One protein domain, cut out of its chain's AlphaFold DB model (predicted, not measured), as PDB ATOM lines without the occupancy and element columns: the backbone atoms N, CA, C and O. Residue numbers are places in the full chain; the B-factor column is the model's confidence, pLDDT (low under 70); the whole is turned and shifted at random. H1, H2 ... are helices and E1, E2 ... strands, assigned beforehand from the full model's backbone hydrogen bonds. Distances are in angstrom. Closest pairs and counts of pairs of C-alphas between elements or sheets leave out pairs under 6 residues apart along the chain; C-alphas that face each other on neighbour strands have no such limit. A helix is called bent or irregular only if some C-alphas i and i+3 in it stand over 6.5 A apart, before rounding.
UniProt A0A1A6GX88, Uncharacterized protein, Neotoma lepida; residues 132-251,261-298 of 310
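AT A GLANCE: This is residues 132 to 251 and 261 to 298 of the 310 residues of an uncharacterized protein of Neotoma lepida (UniProt A0A1A6GX88). A sheet of four parallel strands stands towards one end of the body, with H6 and H9 side by side on one side of it, and H7 and the loop of residues 238 to 251 on the other. H5 and H8 sit at the strands' C-terminal ends, and H1 to H4 extend the body beyond edge strand E1. The 158 printed residues hold nine named helices and four named strands, in the order H1 H2 H3 H4 E1 H5 H6 E2 H7 E3 H8 H9 E4; the class is mixed and the sheet's order is E1 E2 E3 E4. The whole is compact, with a radius of gyration of the C-alphas of 15.1 A and spans of 38 by 34 by 33 A.

IN THESE COORDINATES: Look first for the strands: E1 at 185 to 187, E2 at 224 to 227, E3 at 262 to 266, 13.4 A long, and E4 at 293 to 297, 13.2 A, ending at C-alpha 297 (354.927, 346.024, 438.142). Find H6, residues 197 to 212, starting at C-alpha 197 (362.258, 349.062, 459.897) and running 22.1 A. H5 is 188 to 194, H7 233 to 237, H8 267 to 273 and H9 278 to 287, 14.1 A. H1, 132 to 139, begins at (346.262, 328.773, 468.868); H2 is 143 to 149, H3 155 to 167, 19.4 A, and H4 171 to 179, 12.3 A. H5 is irregular, with C-alphas 190 and 193 8.1 A apart; H3 only just, with 156 and 159 6.8 A apart.

HOW THE PARTS SIT: In the sheet, look for N 186 and O 224 at 2.8 A between E1 and E2, N 225 and O 262 at 2.9 A between E2 and E3, and N 295 and O 263 at 2.8 A between E3 and E4. E1, H5 H6, E2 and E3, H8 H9, E4 are strand-helix-strand units, parallel neighbour strands joined through helices, with right-handed crossovers. H5 is at the sheet's level, height 0.9 A; H8 is over none of the strands, height 4.7 A; H9 only grazes the sheet. H6 touches H4, C-alphas of Lys 175 and Gly 206 closest at 4.7 A. H3 and H4 form a helical hairpin, closest at Ala 165 and Val 174, 6.0 A between C-alphas. H4 also touches H2, and H3 touches H1 with residues 160 to 164 alone. H7 is close to H3 but not clearly touching, C-alphas of Pro 159 and Trp 235 6.4 A apart. Every O i to N i+4 pair is within hydrogen-bond range but in H3, 7 of 9, and H5, 1 of 3, with 2 of 4 O i to N i+3 pairs.

THE WHOLE: The farthest C-alphas, Leu 134 and Asp 290, are 42.4 A apart. Residues 252 to 260 are not printed, leaving 14.9 A between C-alphas 251 and 261. H6 to E2 is a long link. The pLDDT is under 70 at 132 to 135, 214 to 216, 229 to 251 and 267 to 276.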
ATOM      1  N   GLN A 132     345.141 328.635 469.786       63.88
ATOM      2  CA  GLN A 132     346.262 328.773 468.868       63.88
ATOM      3  C   GLN A 132     346.963 330.127 469.036       63.88
ATOM      4  O   GLN A 132     348.182 330.154 469.137       63.88
ATOM      5  N   GLN A 133     346.214 331.232 469.090       61.56
ATOM      6  CA  GLN A 133     346.788 332.564 469.303       61.56
ATOM      7  C   GLN A 133     347.506 332.643 470.650       61.56
ATOM      8  O   GLN A 133     348.642 333.094 470.695       61.56
ATOM      9  N   LEU A 134     346.906 332.121 471.719       61.34
ATOM     10  CA  LEU A 134     347.520 332.094 473.050       61.34
ATOM     11  C   LEU A 134     348.815 331.270 473.076       61.34
ATOM     12  O   LEU A 134     349.815 331.709 473.639       61.34
ATOM     13  N   ALA A 135     348.831 330.110 472.414       64.38
ATOM     14  CA  ALA A 135     350.031 329.288 472.291       64.38
ATOM     15  C   ALA A 135     351.137 329.988 471.484       64.38
ATOM     16  O   ALA A 135     352.301 329.943 471.872       64.38
ATOM     17  N   VAL A 136     350.780 330.661 470.384       70.62
ATOM     18  CA  VAL A 136     351.727 331.446 469.578       70.62
ATOM     19  C   VAL A 136     352.288 332.614 470.388       70.62
ATOM     20  O   VAL A 136     353.494 332.836 470.382       70.62
ATOM     21  N   GLN A 137     351.439 333.334 471.119       70.19
ATOM     22  CA  GLN A 137     351.860 334.446 471.964       70.19
ATOM     23  C   GLN A 137     352.813 333.984 473.061       70.19
ATOM     24  O   GLN A 137     353.900 334.540 473.173       70.19
ATOM     25  N   GLY A 138     352.453 332.925 473.791       71.62
ATOM     26  CA  GLY A 138     353.304 332.350 474.830       71.62
ATOM     27  C   GLY A 138     354.639 331.835 474.291       71.62
ATOM     28  O   GLY A 138     355.670 332.042 474.922       71.62
ATOM     29  N   LEU A 139     354.649 331.223 473.101       77.19
ATOM     30  CA  LEU A 139     355.888 330.797 472.445       77.19
ATOM     31  C   LEU A 139     356.814 331.987 472.153       77.19
ATOM     32  O   LEU A 139     358.022 331.874 472.316       77.19
ATOM     33  N   LEU A 140     356.249 333.118 471.725       81.75
ATOM     34  CA  LEU A 140     356.984 334.321 471.324       81.75
ATOM     35  C   LEU A 140     357.371 335.247 472.487       81.75
ATOM     36  O   LEU A 140     357.994 336.285 472.241       81.75
ATOM     37  N   GLU A 141     357.016 334.907 473.729       79.31
ATOM     38  CA  GLU A 141     357.530 335.605 474.916       79.31
ATOM     39  C   GLU A 141     359.034 335.371 475.100       79.31
ATOM     40  O   GLU A 141     359.758 336.277 475.512       79.31
ATOM     41  N   ASP A 142     359.530 334.192 474.718       80.38
ATOM     42  CA  ASP A 142     360.954 333.867 474.723       80.38
ATOM     43  C   ASP A 142     361.424 333.528 473.304       80.38
ATOM     44  O   ASP A 142     361.185 332.441 472.777       80.38
ATOM     45  N   GLU A 143     362.141 334.466 472.680       84.38
ATOM     46  CA  GLU A 143     362.654 334.290 471.320       84.38
ATOM     47  C   GLU A 143     363.620 333.101 471.186       84.38
ATOM     48  O   GLU A 143     363.665 332.478 470.127       84.38
ATOM     49  N   ASN A 144     364.375 332.738 472.231       83.62
ATOM     50  CA  ASN A 144     365.300 331.604 472.165       83.62
ATOM     51  C   ASN A 144     364.536 330.274 472.201       83.62
ATOM     52  O   ASN A 144     364.851 329.355 471.437       83.62
ATOM     53  N   LEU A 145     363.505 330.182 473.050       76.81
ATOM     54  CA  LEU A 145     362.603 329.030 473.065       76.81
ATOM     55  C   LEU A 145     361.850 328.917 471.738       76.81
ATOM     56  O   LEU A 145     361.828 327.836 471.151       76.81
ATOM     57  N   ALA A 146     361.340 330.029 471.201       77.25
ATOM     58  CA  ALA A 146     360.694 330.056 469.893       77.25
ATOM     59  C   ALA A 146     361.617 329.538 468.781       77.25
ATOM     60  O   ALA A 146     361.206 328.681 468.002       77.25
ATOM     61  N   ILE A 147     362.869 330.012 468.732       78.38
ATOM     62  CA  ILE A 147     363.859 329.593 467.729       78.38
ATOM     63  C   ILE A 147     364.179 328.100 467.853       78.38
ATOM     64  O   ILE A 147     364.217 327.410 466.836       78.38
ATOM     65  N   SER A 148     364.375 327.585 469.072       79.88
ATOM     66  CA  SER A 148     364.663 326.155 469.271       79.88
ATOM     67  C   SER A 148     363.478 325.260 468.887       79.88
ATOM     68  O   SER A 148     363.678 324.191 468.315       79.88
ATOM     69  N   ALA A 149     362.245 325.728 469.092       79.44
ATOM     70  CA  ALA A 149     361.038 325.005 468.706       79.44
ATOM     71  C   ALA A 149     360.795 324.957 467.185       79.44
ATOM     72  O   ALA A 149     360.032 324.103 466.734       79.44
ATOM     73  N   LEU A 150     361.429 325.815 466.369       79.25
ATOM     74  CA  LEU A 150     361.226 325.826 464.907       79.25
ATOM     75  C   LEU A 150     361.601 324.490 464.246       79.25
ATOM     76  O   LEU A 150     361.041 324.135 463.203       79.25
ATOM     77  N   GLU A 151     362.521 323.731 464.852       76.62
ATOM     78  CA  GLU A 151     362.895 322.401 464.372       76.62
ATOM     79  C   GLU A 151     361.818 321.334 464.649       76.62
ATOM     80  O   GLU A 151     361.737 320.329 463.955       76.62
ATOM     81  N   ASP A 152     360.887 321.544 465.560       76.06
ATOM     82  CA  ASP A 152     359.793 320.586 465.775       76.06
ATOM     83  C   ASP A 152     358.432 321.177 465.404       76.06
ATOM     84  O   ASP A 152     357.416 320.480 465.405       76.06
ATOM     85  N   LEU A 153     358.412 322.455 465.010       75.75
ATOM     86  CA  LEU A 153     357.195 323.170 464.682       75.75
ATOM     87  C   LEU A 153     356.510 322.549 463.448       75.75
ATOM     88  O   LEU A 153     357.112 322.456 462.371       75.75
ATOM     89  N   PRO A 154     355.226 322.161 463.551       72.81
ATOM     90  CA  PRO A 154     354.444 321.734 462.400       72.81
ATOM     91  C   PRO A 154     354.329 322.846 461.352       72.81
ATOM     92  O   PRO A 154     354.047 323.996 461.681       72.81
ATOM     93  N   THR A 155     354.438 322.497 460.067       74.62
ATOM     94  CA  THR A 155     354.340 323.446 458.938       74.62
ATOM     95  C   THR A 155     353.074 324.310 458.965       74.62
ATOM     96  O   THR A 155     353.117 325.465 458.558       74.62
ATOM     97  N   MET A 156     351.958 323.792 459.490       70.62
ATOM     98  CA  MET A 156     350.699 324.543 459.630       70.62
ATOM     99  C   MET A 156     350.787 325.714 460.620       70.62
ATOM    100  O   MET A 156     350.013 326.659 460.504       70.62
ATOM    101  N   LEU A 157     351.717 325.665 461.578       74.81
ATOM    102  CA  LEU A 157     351.913 326.715 462.578       74.81
ATOM    103  C   LEU A 157     352.960 327.754 462.159       74.81
ATOM    104  O   LEU A 157     353.013 328.820 462.762       74.81
ATOM    105  N   PHE A 158     353.740 327.510 461.101       83.12
ATOM    106  CA  PHE A 158     354.700 328.501 460.600       83.12
ATOM    107  C   PHE A 158     354.034 329.826 460.208       83.12
ATOM    108  O   PHE A 158     354.506 330.866 460.659       83.12
ATOM    109  N   PRO A 159     352.940 329.842 459.424       83.19
ATOM    110  CA  PRO A 159     352.307 331.096 459.058       83.19
ATOM    111  C   PRO A 159     351.789 331.926 460.254       83.19
ATOM    112  O   PRO A 159     352.191 333.080 460.382       83.19
ATOM    113  N   PRO A 160     350.977 331.376 461.176       78.44
ATOM    114  CA  PRO A 160     350.470 332.142 462.317       78.44
ATOM    115  C   PRO A 160     351.578 332.573 463.292       78.44
ATOM    116  O   PRO A 160     351.513 333.685 463.809       78.44
ATOM    117  N   VAL A 161     352.616 331.751 463.512       83.88
ATOM    118  CA  VAL A 161     353.767 332.147 464.348       83.88
ATOM    119  C   VAL A 161     354.550 333.281 463.691       83.88
ATOM    120  O   VAL A 161     354.916 334.235 464.370       83.88
ATOM    121  N   PHE A 162     354.771 333.220 462.375       90.94
ATOM    122  CA  PHE A 162     355.476 334.277 461.656       90.94
ATOM    123  C   PHE A 162     354.701 335.584 461.666       90.94
ATOM    124  O   PHE A 162     355.294 336.625 461.921       90.94
ATOM    125  N   GLN A 163     353.393 335.537 461.410       88.38
ATOM    126  CA  GLN A 163     352.542 336.721 461.440       88.38
ATOM    127  C   GLN A 163     352.626 337.416 462.803       88.38
ATOM    128  O   GLN A 163     352.920 338.607 462.857       88.38
ATOM    129  N   GLU A 164     352.443 336.679 463.900       86.00
ATOM    130  CA  GLU A 164     352.530 337.257 465.244       86.00
ATOM    131  C   GLU A 164     353.949 337.768 465.555       86.00
ATOM    132  O   GLU A 164     354.105 338.872 466.072       86.00
ATOM    133  N   ALA A 165     354.994 337.009 465.201       92.88
ATOM    134  CA  ALA A 165     356.386 337.412 465.407       92.88
ATOM    135  C   ALA A 165     356.740 338.684 464.628       92.88
ATOM    136  O   ALA A 165     357.456 339.541 465.141       92.88
ATOM    137  N   PHE A 166     356.224 338.815 463.406       92.25
ATOM    138  CA  PHE A 166     356.420 339.976 462.551       92.25
ATOM    139  C   PHE A 166     355.706 341.205 463.117       92.25
ATOM    140  O   PHE A 166     356.339 342.243 463.295       92.25
ATOM    141  N   ILE A 167     354.424 341.069 463.478       87.56
ATOM    142  CA  ILE A 167     353.613 342.147 464.067       87.56
ATOM    143  C   ILE A 167     354.221 342.645 465.386       87.56
ATOM    144  O   ILE A 167     354.236 343.845 465.645       87.56
ATOM    145  N   LYS A 168     354.745 341.735 466.215       86.94
ATOM    146  CA  LYS A 168     355.393 342.064 467.496       86.94
ATOM    147  C   LYS A 168     356.878 342.418 467.377       86.94
ATOM    148  O   LYS A 168     357.541 342.551 468.403       86.94
ATOM    149  N   SER A 169     357.415 342.512 466.162       90.38
ATOM    150  CA  SER A 169     358.831 342.792 465.900       90.38
ATOM    151  C   SER A 169     359.800 341.893 466.690       90.38
ATOM    152  O   SER A 169     360.861 342.320 467.145       90.38
ATOM    153  N   ARG A 170     359.471 340.601 466.829       94.19
ATOM    154  CA  ARG A 170     360.371 339.561 467.367       94.19
ATOM    155  C   ARG A 170     361.421 339.199 466.315       94.19
ATOM    156  O   ARG A 170     361.371 338.142 465.683       94.19
ATOM    157  N   THR A 171     362.335 340.129 466.055       95.38
ATOM    158  CA  THR A 171     363.244 340.117 464.897       95.38
ATOM    159  C   THR A 171     364.114 338.864 464.797       95.38
ATOM    160  O   THR A 171     364.346 338.380 463.686       95.38
ATOM    161  N   LYS A 172     364.564 338.273 465.915       95.88
ATOM    162  CA  LYS A 172     365.391 337.054 465.858       95.88
ATOM    163  C   LYS A 172     364.557 335.864 465.401       95.88
ATOM    164  O   LYS A 172     365.023 335.078 464.575       95.88
ATOM    165  N   VAL A 173     363.317 335.770 465.885       93.69
ATOM    166  CA  VAL A 173     362.358 334.749 465.447       93.69
ATOM    167  C   VAL A 173     362.003 334.952 463.978       93.69
ATOM    168  O   VAL A 173     362.109 334.003 463.208       93.69
ATOM    169  N   VAL A 174     361.679 336.180 463.554       97.00
ATOM    170  CA  VAL A 174     361.388 336.506 462.144       97.00
ATOM    171  C   VAL A 174     362.530 336.048 461.238       97.00
ATOM    172  O   VAL A 174     362.304 335.278 460.305       97.00
ATOM    173  N   LYS A 175     363.773 336.432 461.552       96.31
ATOM    174  CA  LYS A 175     364.965 336.020 460.799       96.31
ATOM    175  C   LYS A 175     365.105 334.495 460.744       96.31
ATOM    176  O   LYS A 175     365.291 333.934 459.665       96.31
ATOM    177  N   ALA A 176     364.975 333.810 461.881       94.56
ATOM    178  CA  ALA A 176     365.056 332.349 461.963       94.56
ATOM    179  C   ALA A 176     363.964 331.640 461.151       94.56
ATOM    180  O   ALA A 176     364.225 330.636 460.480       94.56
ATOM    181  N   MET A 177     362.751 332.185 461.157       94.38
ATOM    182  CA  MET A 177     361.632 331.653 460.392       94.38
ATOM    183  C   MET A 177     361.802 331.863 458.892       94.38
ATOM    184  O   MET A 177     361.509 330.941 458.139       94.38
ATOM    185  N   VAL A 178     362.336 333.005 458.442       94.50
ATOM    186  CA  VAL A 178     362.677 333.211 457.020       94.50
ATOM    187  C   VAL A 178     363.698 332.173 456.559       94.50
ATOM    188  O   VAL A 178     363.517 331.548 455.516       94.50
ATOM    189  N   MET A 179     364.727 331.914 457.371       91.44
ATOM    190  CA  MET A 179     365.757 330.914 457.065       91.44
ATOM    191  C   MET A 179     365.224 329.473 457.046       91.44
ATOM    192  O   MET A 179     365.832 328.611 456.417       91.44
ATOM    193  N   SER A 180     364.101 329.191 457.709       90.50
ATOM    194  CA  SER A 180     363.496 327.854 457.813       90.50
ATOM    195  C   SER A 180     362.132 327.744 457.122       90.50
ATOM    196  O   SER A 180     361.423 326.754 457.306       90.50
ATOM    197  N   TRP A 181     361.774 328.736 456.301       90.75
ATOM    198  CA  TRP A 181     360.419 328.905 455.789       90.75
ATOM    199  C   TRP A 181     359.988 327.739 454.885       90.75
ATOM    200  O   TRP A 181     360.586 327.529 453.825       90.75
ATOM    201  N   PRO A 182     358.933 326.985 455.240       82.25
ATOM    202  CA  PRO A 182     358.603 325.726 454.571       82.25
ATOM    203  C   PRO A 182     357.803 325.887 453.271       82.25
ATOM    204  O   PRO A 182     357.403 324.888 452.669       82.25
ATOM    205  N   PHE A 183     357.575 327.120 452.810       82.75
ATOM    206  CA  PHE A 183     356.779 327.418 451.618       82.75
ATOM    207  C   PHE A 183     357.606 328.138 450.548       82.75
ATOM    208  O   PHE A 183     358.548 328.852 450.880       82.75
ATOM    209  N   PRO A 184     357.244 328.012 449.260       80.44
ATOM    210  CA  PRO A 184     357.941 328.710 448.182       80.44
ATOM    211  C   PRO A 184     357.724 330.221 448.180       80.44
ATOM    212  O   PRO A 184     358.537 330.937 447.606       80.44
ATOM    213  N   CYS A 185     356.669 330.723 448.824       82.69
ATOM    214  CA  CYS A 185     356.355 332.146 448.867       82.69
ATOM    215  C   CYS A 185     356.263 332.653 450.305       82.69
ATOM    216  O   CYS A 185     355.643 332.008 451.155       82.69
ATOM    217  N   LEU A 186     356.839 333.828 450.541       89.00
ATOM    218  CA  LEU A 186     356.622 334.658 451.716       89.00
ATOM    219  C   LEU A 186     355.891 335.939 451.277       89.00
ATOM    220  O   LEU A 186     356.522 336.833 450.703       89.00
ATOM    221  N   PRO A 187     354.571 336.045 451.489       83.19
ATOM    222  CA  PRO A 187     353.795 337.203 451.068       83.19
ATOM    223  C   PRO A 187     353.690 338.223 452.195       83.19
ATOM    224  O   PRO A 187     352.702 338.298 452.923       83.19
ATOM    225  N   LEU A 188     354.725 339.047 452.300       86.56
ATOM    226  CA  LEU A 188     354.720 340.206 453.189       86.56
ATOM    227  C   LEU A 188     353.716 341.279 452.768       86.56
ATOM    228  O   LEU A 188     353.332 342.088 453.601       86.56
ATOM    229  N   GLY A 189     353.253 341.268 451.516       78.81
ATOM    230  CA  GLY A 189     352.217 342.186 451.042       78.81
ATOM    231  C   GLY A 189     350.907 342.151 451.851       78.81
ATOM    232  O   GLY A 189     350.194 343.141 451.888       78.81
ATOM    233  N   ALA A 190     350.623 341.056 452.566       76.06
ATOM    234  CA  ALA A 190     349.473 340.953 453.469       76.06
ATOM    235  C   ALA A 190     349.748 341.461 454.903       76.06
ATOM    236  O   ALA A 190     348.826 341.540 455.706       76.06
ATOM    237  N   LEU A 191     351.003 341.767 455.247       81.12
ATOM    238  CA  LEU A 191     351.424 342.284 456.563       81.12
ATOM    239  C   LEU A 191     351.879 343.741 456.489       81.12
ATOM    240  O   LEU A 191     352.590 344.235 457.358       81.12
ATOM    241  N   VAL A 192     351.476 344.415 455.422       76.88
ATOM    242  CA  VAL A 192     351.957 345.730 455.024       76.88
ATOM    243  C   VAL A 192     351.738 346.802 456.080       76.88
ATOM    244  O   VAL A 192     352.631 347.607 456.319       76.88
ATOM    245  N   GLU A 193     350.590 346.772 456.748       77.75
ATOM    246  CA  GLU A 193     350.243 347.723 457.809       77.75
ATOM    247  C   GLU A 193     351.135 347.581 459.054       77.75
ATOM    248  O   GLU A 193     351.180 348.478 459.892       77.75
ATOM    249  N   TYR A 194     351.871 346.472 459.167       84.69
ATOM    250  CA  TYR A 194     352.723 346.138 460.308       84.69
ATOM    251  C   TYR A 194     354.216 346.177 459.972       84.69
ATOM    252  O   TYR A 194     355.041 345.779 460.796       84.69
ATOM    253  N   ILE A 195     354.585 346.610 458.765       82.69
ATOM    254  CA  ILE A 195     355.986 346.706 458.360       82.69
ATOM    255  C   ILE A 195     356.656 347.832 459.150       82.69
ATOM    256  O   ILE A 195     356.285 348.999 459.057       82.69
ATOM    257  N   GLN A 196     357.670 347.455 459.918       83.25
ATOM    258  CA  GLN A 196     358.568 348.338 460.647       83.25
ATOM    259  C   GLN A 196     359.990 348.152 460.107       83.25
ATOM    260  O   GLN A 196     360.305 347.176 459.424       83.25
ATOM    261  N   VAL A 197     360.874 349.107 460.397       84.12
ATOM    262  CA  VAL A 197     362.258 349.062 459.897       84.12
ATOM    263  C   VAL A 197     362.974 347.799 460.377       84.12
ATOM    264  O   VAL A 197     363.666 347.148 459.604       84.12
ATOM    265  N   ASP A 198     362.789 347.426 461.640       89.06
ATOM    266  CA  ASP A 198     363.474 346.315 462.292       89.06
ATOM    267  C   ASP A 198     362.940 344.939 461.861       89.06
ATOM    268  O   ASP A 198     363.733 344.051 461.540       89.06
ATOM    269  N   ASN A 199     361.619 344.750 461.794       90.62
ATOM    270  CA  ASN A 199     361.029 343.482 461.364       90.62
ATOM    271  C   ASN A 199     361.262 343.215 459.867       90.62
ATOM    272  O   ASN A 199     361.530 342.073 459.483       90.62
ATOM    273  N   PHE A 200     361.268 344.253 459.028       89.56
ATOM    274  CA  PHE A 200     361.568 344.118 457.609       89.56
ATOM    275  C   PHE A 200     363.058 343.891 457.375       89.56
ATOM    276  O   PHE A 200     363.423 343.001 456.604       89.56
ATOM    277  N   GLN A 201     363.922 344.601 458.109       91.25
ATOM    278  CA  GLN A 201     365.357 344.325 458.116       91.25
ATOM    279  C   GLN A 201     365.636 342.874 458.511       91.25
ATOM    280  O   GLN A 201     366.425 342.205 457.854       91.25
ATOM    281  N   ALA A 202     364.950 342.349 459.530       95.19
ATOM    282  CA  ALA A 202     365.092 340.957 459.942       95.19
ATOM    283  C   ALA A 202     364.722 339.965 458.828       95.19
ATOM    284  O   ALA A 202     365.360 338.915 458.700       95.19
ATOM    285  N   VAL A 203     363.729 340.298 457.994       94.62
ATOM    286  CA  VAL A 203     363.412 339.500 456.803       94.62
ATOM    287  C   VAL A 203     364.555 339.551 455.799       94.62
ATOM    288  O   VAL A 203     365.014 338.495 455.366       94.62
ATOM    289  N   LEU A 204     365.037 340.744 455.443       92.56
ATOM    290  CA  LEU A 204     366.126 340.895 454.472       92.56
ATOM    291  C   LEU A 204     367.415 340.216 454.943       92.56
ATOM    292  O   LEU A 204     368.052 339.518 454.164       92.56
ATOM    293  N   ASP A 205     367.738 340.318 456.228       93.44
ATOM    294  CA  ASP A 205     368.835 339.602 456.873       93.44
ATOM    295  C   ASP A 205     368.704 338.074 456.745       93.44
ATOM    296  O   ASP A 205     369.698 337.365 456.562       93.44
ATOM    297  N   GLY A 206     367.487 337.543 456.890       93.31
ATOM    298  CA  GLY A 206     367.211 336.119 456.707       93.31
ATOM    299  C   GLY A 206     367.394 335.686 455.251       93.31
ATOM    300  O   GLY A 206     367.965 334.626 454.985       93.31
ATOM    301  N   LEU A 207     366.965 336.524 454.305       91.88
ATOM    302  CA  LEU A 207     367.169 336.303 452.872       91.88
ATOM    303  C   LEU A 207     368.648 336.385 452.487       91.88
ATOM    304  O   LEU A 207     369.119 335.552 451.719       91.88
ATOM    305  N   ASP A 208     369.392 337.326 453.064       90.44
ATOM    306  CA  ASP A 208     370.837 337.462 452.882       90.44
ATOM    307  C   ASP A 208     371.579 336.232 453.356       90.44
ATOM    308  O   ASP A 208     372.496 335.749 452.691       90.44
ATOM    309  N   TRP A 209     371.176 335.695 454.504       90.06
ATOM    310  CA  TRP A 209     371.758 334.463 454.992       90.06
ATOM    311  C   TRP A 209     371.525 333.317 453.998       90.06
ATOM    312  O   TRP A 209     372.486 332.629 453.653       90.06
ATOM    313  N   LEU A 210     370.296 333.161 453.483       86.75
ATOM    314  CA  LEU A 210     369.946 332.141 452.482       86.75
ATOM    315  C   LEU A 210     370.710 332.319 451.163       86.75
ATOM    316  O   LEU A 210     371.184 331.338 450.583       86.75
ATOM    317  N   ASP A 211     370.865 333.556 450.694       83.25
ATOM    318  CA  ASP A 211     371.596 333.849 449.462       83.25
ATOM    319  C   ASP A 211     373.099 333.573 449.604       83.25
ATOM    320  O   ASP A 211     373.741 333.132 448.654       83.25
ATOM    321  N   ASN A 212     373.654 333.704 450.807       82.94
ATOM    322  CA  ASN A 212     375.056 333.381 451.074       82.94
ATOM    323  C   ASN A 212     375.307 331.894 451.381       82.94
ATOM    324  O   ASN A 212     376.460 331.461 451.393       82.94
ATOM    325  N   GLN A 213     374.269 331.078 451.609       75.00
ATOM    326  CA  GLN A 213     374.459 329.647 451.856       75.00
ATOM    327  C   GLN A 213     374.715 328.851 450.568       75.00
ATOM    328  O   GLN A 213     374.029 329.014 449.551       75.00
ATOM    329  N   ASN A 214     375.661 327.908 450.656       66.44
ATOM    330  CA  ASN A 214     375.931 326.903 449.620       66.44
ATOM    331  C   ASN A 214     374.882 325.778 449.608       66.44
ATOM    332  O   ASN A 214     374.614 325.194 448.560       66.44
ATOM    333  N   PHE A 215     374.268 325.498 450.762       64.69
ATOM    334  CA  PHE A 215     373.263 324.451 450.941       64.69
ATOM    335  C   PHE A 215     372.016 325.029 451.607       64.69
ATOM    336  O   PHE A 215     372.112 325.751 452.597       64.69
ATOM    337  N   TRP A 216     370.841 324.702 451.072       65.56
ATOM    338  CA  TRP A 216     369.575 325.130 451.662       65.56
ATOM    339  C   TRP A 216     369.286 324.338 452.940       65.56
ATOM    340  O   TRP A 216     369.477 323.115 452.947       65.56
ATOM    341  N   PRO A 217     368.788 324.983 454.013       72.75
ATOM    342  CA  PRO A 217     368.258 324.260 455.161       72.75
ATOM    343  C   PRO A 217     367.196 323.260 454.702       72.75
ATOM    344  O   PRO A 217     366.347 323.598 453.882       72.75
ATOM    345  N   ARG A 218     367.208 322.040 455.253       71.75
ATOM    346  CA  ARG A 218     366.356 320.921 454.792       71.75
ATOM    347  C   ARG A 218     364.866 321.263 454.703       71.75
ATOM    348  O   ARG A 218     364.150 320.692 453.887       71.75
ATOM    349  N   ARG A 219     364.400 322.168 455.565       73.19
ATOM    350  CA  ARG A 219     363.008 322.622 455.608       73.19
ATOM    351  C   ARG A 219     362.715 323.858 454.775       73.19
ATOM    352  O   ARG A 219     361.550 324.075 454.468       73.19
ATOM    353  N   CYS A 220     363.724 324.646 454.422       84.56
ATOM    354  CA  CYS A 220     363.498 325.907 453.742       84.56
ATOM    355  C   CYS A 220     363.199 325.669 452.261       84.56
ATOM    356  O   CYS A 220     363.956 324.996 451.561       84.56
ATOM    357  N   ARG A 221     362.082 326.222 451.789       81.44
ATOM    358  CA  ARG A 221     361.630 326.129 450.394       81.44
ATOM    359  C   ARG A 221     361.436 327.492 449.747       81.44
ATOM    360  O   ARG A 221     360.953 327.537 448.622       81.44
ATOM    361  N   LEU A 222     361.783 328.573 450.443       86.50
ATOM    362  CA  LEU A 222     361.503 329.941 450.026       86.50
ATOM    363  C   LEU A 222     362.139 330.273 448.675       86.50
ATOM    364  O   LEU A 222     363.331 330.120 448.476       86.50
ATOM    365  N   GLN A 223     361.342 330.755 447.733       84.12
ATOM    366  CA  GLN A 223     361.794 331.137 446.392       84.12
ATOM    367  C   GLN A 223     361.281 332.508 445.983       84.12
ATOM    368  O   GLN A 223     361.809 333.097 445.046       84.12
ATOM    369  N   LEU A 224     360.229 332.994 446.633       83.94
ATOM    370  CA  LEU A 224     359.530 334.207 446.265       83.94
ATOM    371  C   LEU A 224     359.237 335.037 447.512       83.94
ATOM    372  O   LEU A 224     358.468 334.615 448.370       83.94
ATOM    373  N   LEU A 225     359.795 336.240 447.577       88.56
ATOM    374  CA  LEU A 225     359.286 337.299 448.438       88.56
ATOM    375  C   LEU A 225     358.232 338.084 447.653       88.56
ATOM    376  O   LEU A 225     358.551 338.669 446.617       88.56
ATOM    377  N   SER A 226     356.990 338.094 448.133       84.00
ATOM    378  CA  SER A 226     355.902 338.857 447.519       84.00
ATOM    379  C   SER A 226     355.529 340.059 448.384       84.00
ATOM    380  O   SER A 226     355.069 339.902 449.515       84.00
ATOM    381  N   LEU A 227     355.688 341.261 447.829       82.06
ATOM    382  CA  LEU A 227     355.218 342.534 448.397       82.06
ATOM    383  C   LEU A 227     353.917 343.005 447.726       82.06
ATOM    384  O   LEU A 227     353.629 344.196 447.671       82.06
ATOM    385  N   GLN A 228     353.161 342.078 447.137       74.94
ATOM    386  CA  GLN A 228     351.880 342.381 446.510       74.94
ATOM    387  C   GLN A 228     350.747 342.307 447.535       74.94
ATOM    388  O   GLN A 228     350.642 341.306 448.244       74.94
ATOM    389  N   ASP A 229     349.855 343.297 447.531       65.25
ATOM    390  CA  ASP A 229     348.562 343.225 448.217       65.25
ATOM    391  C   ASP A 229     347.617 342.328 447.400       65.25
ATOM    392  O   ASP A 229     346.776 342.754 446.593       65.25
ATOM    393  N   VAL A 230     347.871 341.027 447.513       54.75
ATOM    394  CA  VAL A 230     346.946 339.991 447.081       54.75
ATOM    395  C   VAL A 230     346.232 339.541 448.345       54.75
ATOM    396  O   VAL A 230     346.877 338.997 449.235       54.75
ATOM    397  N   TYR A 231     344.927 339.829 448.379       52.25
ATOM    398  CA  TYR A 231     343.878 339.442 449.333       52.25
ATOM    399  C   TYR A 231     344.226 338.340 450.370       52.25
ATOM    400  O   TYR A 231     344.920 337.394 450.015       52.25
ATOM    401  N   PRO A 232     343.611 338.333 451.581       52.53
ATOM    402  CA  PRO A 232     343.945 337.519 452.785       52.53
ATOM    403  C   PRO A 232     344.135 335.990 452.644       52.53
ATOM    404  O   PRO A 232     344.507 335.293 453.590       52.53
ATOM    405  N   ASN A 233     343.890 335.443 451.458       52.66
ATOM    406  CA  ASN A 233     343.843 334.027 451.134       52.66
ATOM    407  C   ASN A 233     345.171 333.262 451.310       52.66
ATOM    408  O   ASN A 233     345.139 332.028 451.307       52.66
ATOM    409  N   PHE A 234     346.323 333.928 451.476       56.47
ATOM    410  CA  PHE A 234     347.575 333.232 451.795       56.47
ATOM    411  C   PHE A 234     347.540 332.616 453.193       56.47
ATOM    412  O   PHE A 234     347.722 331.402 453.339       56.47
ATOM    413  N   TRP A 235     347.283 333.445 454.205       61.72
ATOM    414  CA  TRP A 235     347.262 333.008 455.600       61.72
ATOM    415  C   TRP A 235     346.071 332.067 455.837       61.72
ATOM    416  O   TRP A 235     346.218 331.034 456.490       61.72
ATOM    417  N   GLU A 236     344.930 332.325 455.186       52.31
ATOM    418  CA  GLU A 236     343.760 331.435 455.216       52.31
ATOM    419  C   GLU A 236     343.991 330.102 454.481       52.31
ATOM    420  O   GLU A 236     343.524 329.053 454.927       52.31
ATOM    421  N   GLY A 237     344.740 330.089 453.373       48.16
ATOM    422  CA  GLY A 237     345.030 328.883 452.586       48.16
ATOM    423  C   GLY A 237     345.820 327.826 453.362       48.16
ATOM    424  O   GLY A 237     345.641 326.626 453.132       48.16
ATOM    425  N   CYS A 238     346.613 328.261 454.343       45.03
ATOM    426  CA  CYS A 238     347.367 327.400 455.253       45.03
ATOM    427  C   CYS A 238     346.474 326.655 456.268       45.03
ATOM    428  O   CYS A 238     346.926 325.694 456.887       45.03
ATOM    429  N   THR A 239     345.191 327.030 456.379       41.47
ATOM    430  CA  THR A 239     344.181 326.357 457.222       41.47
ATOM    431  C   THR A 239     343.396 325.255 456.487       41.47
ATOM    432  O   THR A 239     342.515 324.615 457.063       41.47
ATOM    433  N   GLY A 240     343.751 324.963 455.225       37.84
ATOM    434  CA  GLY A 240     343.363 323.722 454.541       37.84
ATOM    435  C   GLY A 240     342.200 323.801 453.547       37.84
ATOM    436  O   GLY A 240     341.660 322.752 453.202       37.84
ATOM    437  N   LYS A 241     341.802 324.988 453.056       36.75
ATOM    438  CA  LYS A 241     340.654 325.103 452.124       36.75
ATOM    439  C   LYS A 241     340.947 325.485 450.668       36.75
ATOM    440  O   LYS A 241     340.105 325.183 449.830       36.75
ATOM    441  N   ARG A 242     342.088 326.089 450.298       38.91
ATOM    442  CA  ARG A 242     342.364 326.478 448.890       38.91
ATOM    443  C   ARG A 242     343.863 326.495 448.545       38.91
ATOM    444  O   ARG A 242     344.490 327.545 448.512       38.91
ATOM    445  N   SER A 243     344.440 325.333 448.234       40.78
ATOM    446  CA  SER A 243     345.851 325.186 447.819       40.78
ATOM    447  C   SER A 243     346.103 325.355 446.306       40.78
ATOM    448  O   SER A 243     347.227 325.176 445.843       40.78
ATOM    449  N   ALA A 244     345.081 325.709 445.519       35.28
ATOM    450  CA  ALA A 244     345.107 325.609 444.054       35.28
ATOM    451  C   ALA A 244     346.027 326.612 443.318       35.28
ATOM    452  O   ALA A 244     346.227 326.477 442.113       35.28
ATOM    453  N   TRP A 245     346.580 327.617 444.003       33.44
ATOM    454  CA  TRP A 245     347.468 328.617 443.393       33.44
ATOM    455  C   TRP A 245     348.956 328.242 443.458       33.44
ATOM    456  O   TRP A 245     349.748 328.720 442.649       33.44
ATOM    457  N   TRP A 246     349.327 327.333 444.363       41.78
ATOM    458  CA  TRP A 246     350.705 326.880 444.569       41.78
ATOM    459  C   TRP A 246     351.191 325.917 443.494       41.78
ATOM    460  O   TRP A 246     352.335 325.983 443.051       41.78
ATOM    461  N   THR A 247     350.300 325.030 443.053       38.72
ATOM    462  CA  THR A 247     350.612 323.921 442.144       38.72
ATOM    463  C   THR A 247     350.936 324.361 440.722       38.72
ATOM    464  O   THR A 247     351.427 323.552 439.945       38.72
ATOM    465  N   LYS A 248     350.703 325.632 440.368       42.72
ATOM    466  CA  LYS A 248     350.993 326.154 439.025       42.72
ATOM    467  C   LYS A 248     352.331 326.892 438.903       42.72
ATOM    468  O   LYS A 248     352.722 327.188 437.781       42.72
ATOM    469  N   GLN A 249     353.024 327.213 440.004       43.44
ATOM    470  CA  GLN A 249     354.216 328.082 439.959       43.44
ATOM    471  C   GLN A 249     355.561 327.400 440.245       43.44
ATOM    472  O   GLN A 249     356.594 328.057 440.096       43.44
ATOM    473  N   VAL A 250     355.586 326.119 440.625       46.00
ATOM    474  CA  VAL A 250     356.841 325.430 440.959       46.00
ATOM    475  C   VAL A 250     356.828 324.011 440.407       46.00
ATOM    476  O   VAL A 250     356.018 323.183 440.815       46.00
ATOM    477  N   ASP A 251     357.744 323.750 439.481       39.06
ATOM    478  CA  ASP A 251     358.067 322.413 438.990       39.06
ATOM    479  C   ASP A 251     358.829 321.661 440.110       39.06
ATOM    480  O   ASP A 251     359.881 322.151 440.543       39.06
ATOM    481  N   LEU A 261     366.329 332.998 444.461       83.31
ATOM    482  CA  LEU A 261     365.349 333.834 445.140       83.31
ATOM    483  C   LEU A 261     364.810 334.890 444.163       83.31
ATOM    484  O   LEU A 261     365.552 335.525 443.412       83.31
ATOM    485  N   ARG A 262     363.494 335.068 444.169       83.25
ATOM    486  CA  ARG A 262     362.768 336.064 443.390       83.25
ATOM    487  C   ARG A 262     362.086 337.034 444.332       83.25
ATOM    488  O   ARG A 262     361.542 336.640 445.359       83.25
ATOM    489  N   VAL A 263     362.075 338.297 443.949       80.25
ATOM    490  CA  VAL A 263     361.344 339.350 444.644       80.25
ATOM    491  C   VAL A 263     360.319 339.891 443.669       80.25
ATOM    492  O   VAL A 263     360.666 340.325 442.573       80.25
ATOM    493  N   VAL A 264     359.047 339.840 444.040       77.69
ATOM    494  CA  VAL A 264     357.982 340.427 443.235       77.69
ATOM    495  C   VAL A 264     357.271 341.467 444.071       77.69
ATOM    496  O   VAL A 264     356.806 341.188 445.174       77.69
ATOM    497  N   ALA A 265     357.188 342.673 443.530       75.81
ATOM    498  CA  ALA A 265     356.696 343.820 444.260       75.81
ATOM    499  C   ALA A 265     355.820 344.681 443.347       75.81
ATOM    500  O   ALA A 265     356.180 344.978 442.206       75.81
ATOM    501  N   GLU A 266     354.641 345.065 443.831       73.62
ATOM    502  CA  GLU A 266     353.814 346.037 443.120       73.62
ATOM    503  C   GLU A 266     354.375 347.432 443.405       73.62
ATOM    504  O   GLU A 266     354.468 347.838 444.559       73.62
ATOM    505  N   PHE A 267     354.759 348.175 442.369       69.31
ATOM    506  CA  PHE A 267     355.501 349.430 442.493       69.31
ATOM    507  C   PHE A 267     354.777 350.467 443.366       69.31
ATOM    508  O   PHE A 267     355.394 351.077 444.234       69.31
ATOM    509  N   THR A 268     353.465 350.635 443.172       64.00
ATOM    510  CA  THR A 268     352.647 351.600 443.925       64.00
ATOM    511  C   THR A 268     352.574 351.238 445.402       64.00
ATOM    512  O   THR A 268     352.787 352.090 446.258       64.00
ATOM    513  N   LEU A 269     352.328 349.961 445.690       64.06
ATOM    514  CA  LEU A 269     352.305 349.447 447.050       64.06
ATOM    515  C   LEU A 269     353.685 349.592 447.672       64.06
ATOM    516  O   LEU A 269     353.827 350.272 448.668       64.06
ATOM    517  N   THR A 270     354.734 349.085 447.037       67.25
ATOM    518  CA  THR A 270     356.111 349.187 447.543       67.25
ATOM    519  C   THR A 270     356.491 350.629 447.895       67.25
ATOM    520  O   THR A 270     357.109 350.855 448.928       67.25
ATOM    521  N   PHE A 271     356.083 351.606 447.078       68.12
ATOM    522  CA  PHE A 271     356.319 353.020 447.356       68.12
ATOM    523  C   PHE A 271     355.535 353.509 448.581       68.12
ATOM    524  O   PHE A 271     356.121 354.128 449.456       68.12
ATOM    525  N   ILE A 272     354.234 353.215 448.685       66.06
ATOM    526  CA  ILE A 272     353.393 353.574 449.848       66.06
ATOM    527  C   ILE A 272     353.884 352.894 451.137       66.06
ATOM    528  O   ILE A 272     353.851 353.491 452.204       66.06
ATOM    529  N   ILE A 273     354.356 351.660 451.027       64.56
ATOM    530  CA  ILE A 273     354.654 350.765 452.147       64.56
ATOM    531  C   ILE A 273     356.046 351.012 452.709       64.56
ATOM    532  O   ILE A 273     356.250 351.001 453.916       64.56
ATOM    533  N   LEU A 274     357.017 351.219 451.823       68.44
ATOM    534  CA  LEU A 274     358.412 351.396 452.192       68.44
ATOM    535  C   LEU A 274     358.820 352.868 452.101       68.44
ATOM    536  O   LEU A 274     359.986 353.098 451.852       68.44
ATOM    537  N   GLN A 275     357.937 353.864 452.252       68.94
ATOM    538  CA  GLN A 275     358.250 355.296 452.010       68.94
ATOM    539  C   GLN A 275     359.666 355.717 452.464       68.94
ATOM    540  O   GLN A 275     360.477 356.127 451.635       68.94
ATOM    541  N   ASP A 276     360.005 355.497 453.738       69.75
ATOM    542  CA  ASP A 276     361.325 355.842 454.296       69.75
ATOM    543  C   ASP A 276     362.406 354.771 454.052       69.75
ATOM    544  O   ASP A 276     363.603 355.023 454.188       69.75
ATOM    545  N   TYR A 277     361.997 353.563 453.668       74.31
ATOM    546  CA  TYR A 277     362.847 352.380 453.528       74.31
ATOM    547  C   TYR A 277     363.123 351.986 452.066       74.31
ATOM    548  O   TYR A 277     363.952 351.124 451.779       74.31
ATOM    549  N   ILE A 278     362.461 352.623 451.102       78.75
ATOM    550  CA  ILE A 278     362.511 352.258 449.687       78.75
ATOM    551  C   ILE A 278     363.922 352.448 449.148       78.75
ATOM    552  O   ILE A 278     364.402 351.629 448.370       78.75
ATOM    553  N   SER A 279     364.625 353.480 449.616       82.25
ATOM    554  CA  SER A 279     366.026 353.735 449.284       82.25
ATOM    555  C   SER A 279     366.918 352.571 449.725       82.25
ATOM    556  O   SER A 279     367.676 352.043 448.907       82.25
ATOM    557  N   TYR A 280     366.760 352.110 450.970       83.06
ATOM    558  CA  TYR A 280     367.478 350.960 451.512       83.06
ATOM    559  C   TYR A 280     367.138 349.681 450.743       83.06
ATOM    560  O   TYR A 280     368.033 348.979 450.279       83.06
ATOM    561  N   PHE A 281     365.851 349.385 450.557       85.25
ATOM    562  CA  PHE A 281     365.406 348.171 449.875       85.25
ATOM    563  C   PHE A 281     365.896 348.112 448.423       85.25
ATOM    564  O   PHE A 281     366.388 347.082 447.958       85.25
ATOM    565  N   MET A 282     365.839 349.236 447.708       84.69
ATOM    566  CA  MET A 282     366.345 349.329 446.340       84.69
ATOM    567  C   MET A 282     367.873 349.208 446.294       84.69
ATOM    568  O   MET A 282     368.410 348.583 445.378       84.69
ATOM    569  N   GLN A 283     368.590 349.745 447.286       87.50
ATOM    570  CA  GLN A 283     370.034 349.541 447.419       87.50
ATOM    571  C   GLN A 283     370.375 348.069 447.685       87.50
ATOM    572  O   GLN A 283     371.291 347.532 447.057       87.50
ATOM    573  N   TRP A 284     369.616 347.408 448.558       90.00
ATOM    574  CA  TRP A 284     369.758 345.989 448.869       90.00
ATOM    575  C   TRP A 284     369.569 345.113 447.621       90.00
ATOM    576  O   TRP A 284     370.410 344.253 447.340       90.00
ATOM    577  N   LEU A 285     368.544 345.395 446.807       87.62
ATOM    578  CA  LEU A 285     368.320 344.719 445.523       87.62
ATOM    579  C   LEU A 285     369.433 344.998 444.513       87.62
ATOM    580  O   LEU A 285     369.914 344.081 443.849       87.62
ATOM    581  N   LYS A 286     369.887 346.252 444.410       87.25
ATOM    582  CA  LYS A 286     370.957 346.643 443.481       87.25
ATOM    583  C   LYS A 286     372.256 345.882 443.750       87.25
ATOM    584  O   LYS A 286     372.940 345.502 442.801       87.25
ATOM    585  N   GLN A 287     372.581 345.644 445.018       88.19
ATOM    586  CA  GLN A 287     373.750 344.858 445.429       88.19
ATOM    587  C   GLN A 287     373.650 343.374 445.043       88.19
ATOM    588  O   GLN A 287     374.674 342.704 444.976       88.19
ATOM    589  N   ARG A 288     372.440 342.865 444.775       86.00
ATOM    590  CA  ARG A 288     372.137 341.438 444.565       86.00
ATOM    591  C   ARG A 288     371.513 341.146 443.205       86.00
ATOM    592  O   ARG A 288     370.918 340.094 443.008       86.00
ATOM    593  N   LYS A 289     371.663 342.051 442.239       82.69
ATOM    594  CA  LYS A 289     371.094 341.907 440.886       82.69
ATOM    595  C   LYS A 289     371.488 340.598 440.178       82.69
ATOM    596  O   LYS A 289     370.767 340.144 439.296       82.69
ATOM    597  N   ASP A 290     372.633 340.019 440.547       82.69
ATOM    598  CA  ASP A 290     373.188 338.814 439.924       82.69
ATOM    599  C   ASP A 290     372.657 337.519 440.576       82.69
ATOM    600  O   ASP A 290     372.699 336.450 439.961       82.69
ATOM    601  N   THR A 291     372.124 337.606 441.803       80.25
ATOM    602  CA  THR A 291     371.606 336.465 442.580       80.25
ATOM    603  C   THR A 291     370.084 336.481 442.727       80.25
ATOM    604  O   THR A 291     369.450 335.423 442.665       80.25
ATOM    605  N   ILE A 292     369.486 337.669 442.843       82.62
ATOM    606  CA  ILE A 292     368.058 337.886 443.072       82.62
ATOM    607  C   ILE A 292     367.415 338.518 441.841       82.62
ATOM    608  O   ILE A 292     367.766 339.620 441.419       82.62
ATOM    609  N   HIS A 293     366.393 337.854 441.301       83.06
ATOM    610  CA  HIS A 293     365.567 338.446 440.251       83.06
ATOM    611  C   HIS A 293     364.427 339.260 440.865       83.06
ATOM    612  O   HIS A 293     363.554 338.704 441.535       83.06
ATOM    613  N   SER A 294     364.401 340.563 440.592       82.56
ATOM    614  CA  SER A 294     363.318 341.457 441.005       82.56
ATOM    615  C   SER A 294     362.365 341.760 439.849       82.56
ATOM    616  O   SER A 294     362.813 342.185 438.784       82.56
ATOM    617  N   ASN A 295     361.057 341.611 440.065       81.69
ATOM    618  CA  ASN A 295     360.021 342.059 439.137       81.69
ATOM    619  C   ASN A 295     359.136 343.116 439.808       81.69
ATOM    620  O   ASN A 295     358.416 342.814 440.764       81.69
ATOM    621  N   PHE A 296     359.194 344.339 439.283       79.19
ATOM    622  CA  PHE A 296     358.356 345.453 439.701       79.19
ATOM    623  C   PHE A 296     357.297 345.718 438.644       79.19
ATOM    624  O   PHE A 296     357.621 345.941 437.479       79.19
ATOM    625  N   PHE A 297     356.033 345.738 439.050       75.50
ATOM    626  CA  PHE A 297     354.927 346.024 438.142       75.50
ATOM    627  C   PHE A 297     353.993 347.064 438.753       75.50
ATOM    628  O   PHE A 297     353.827 347.137 439.967       75.50
ATOM    629  N   ARG A 298     353.366 347.880 437.910       70.69
ATOM    630  CA  ARG A 298     352.257 348.743 438.318       70.69
ATOM    631  C   ARG A 298     350.966 347.985 438.029       70.69
ATOM    632  O   ARG A 298     350.756 347.564 436.891       70.69
TER     633      ARG A 298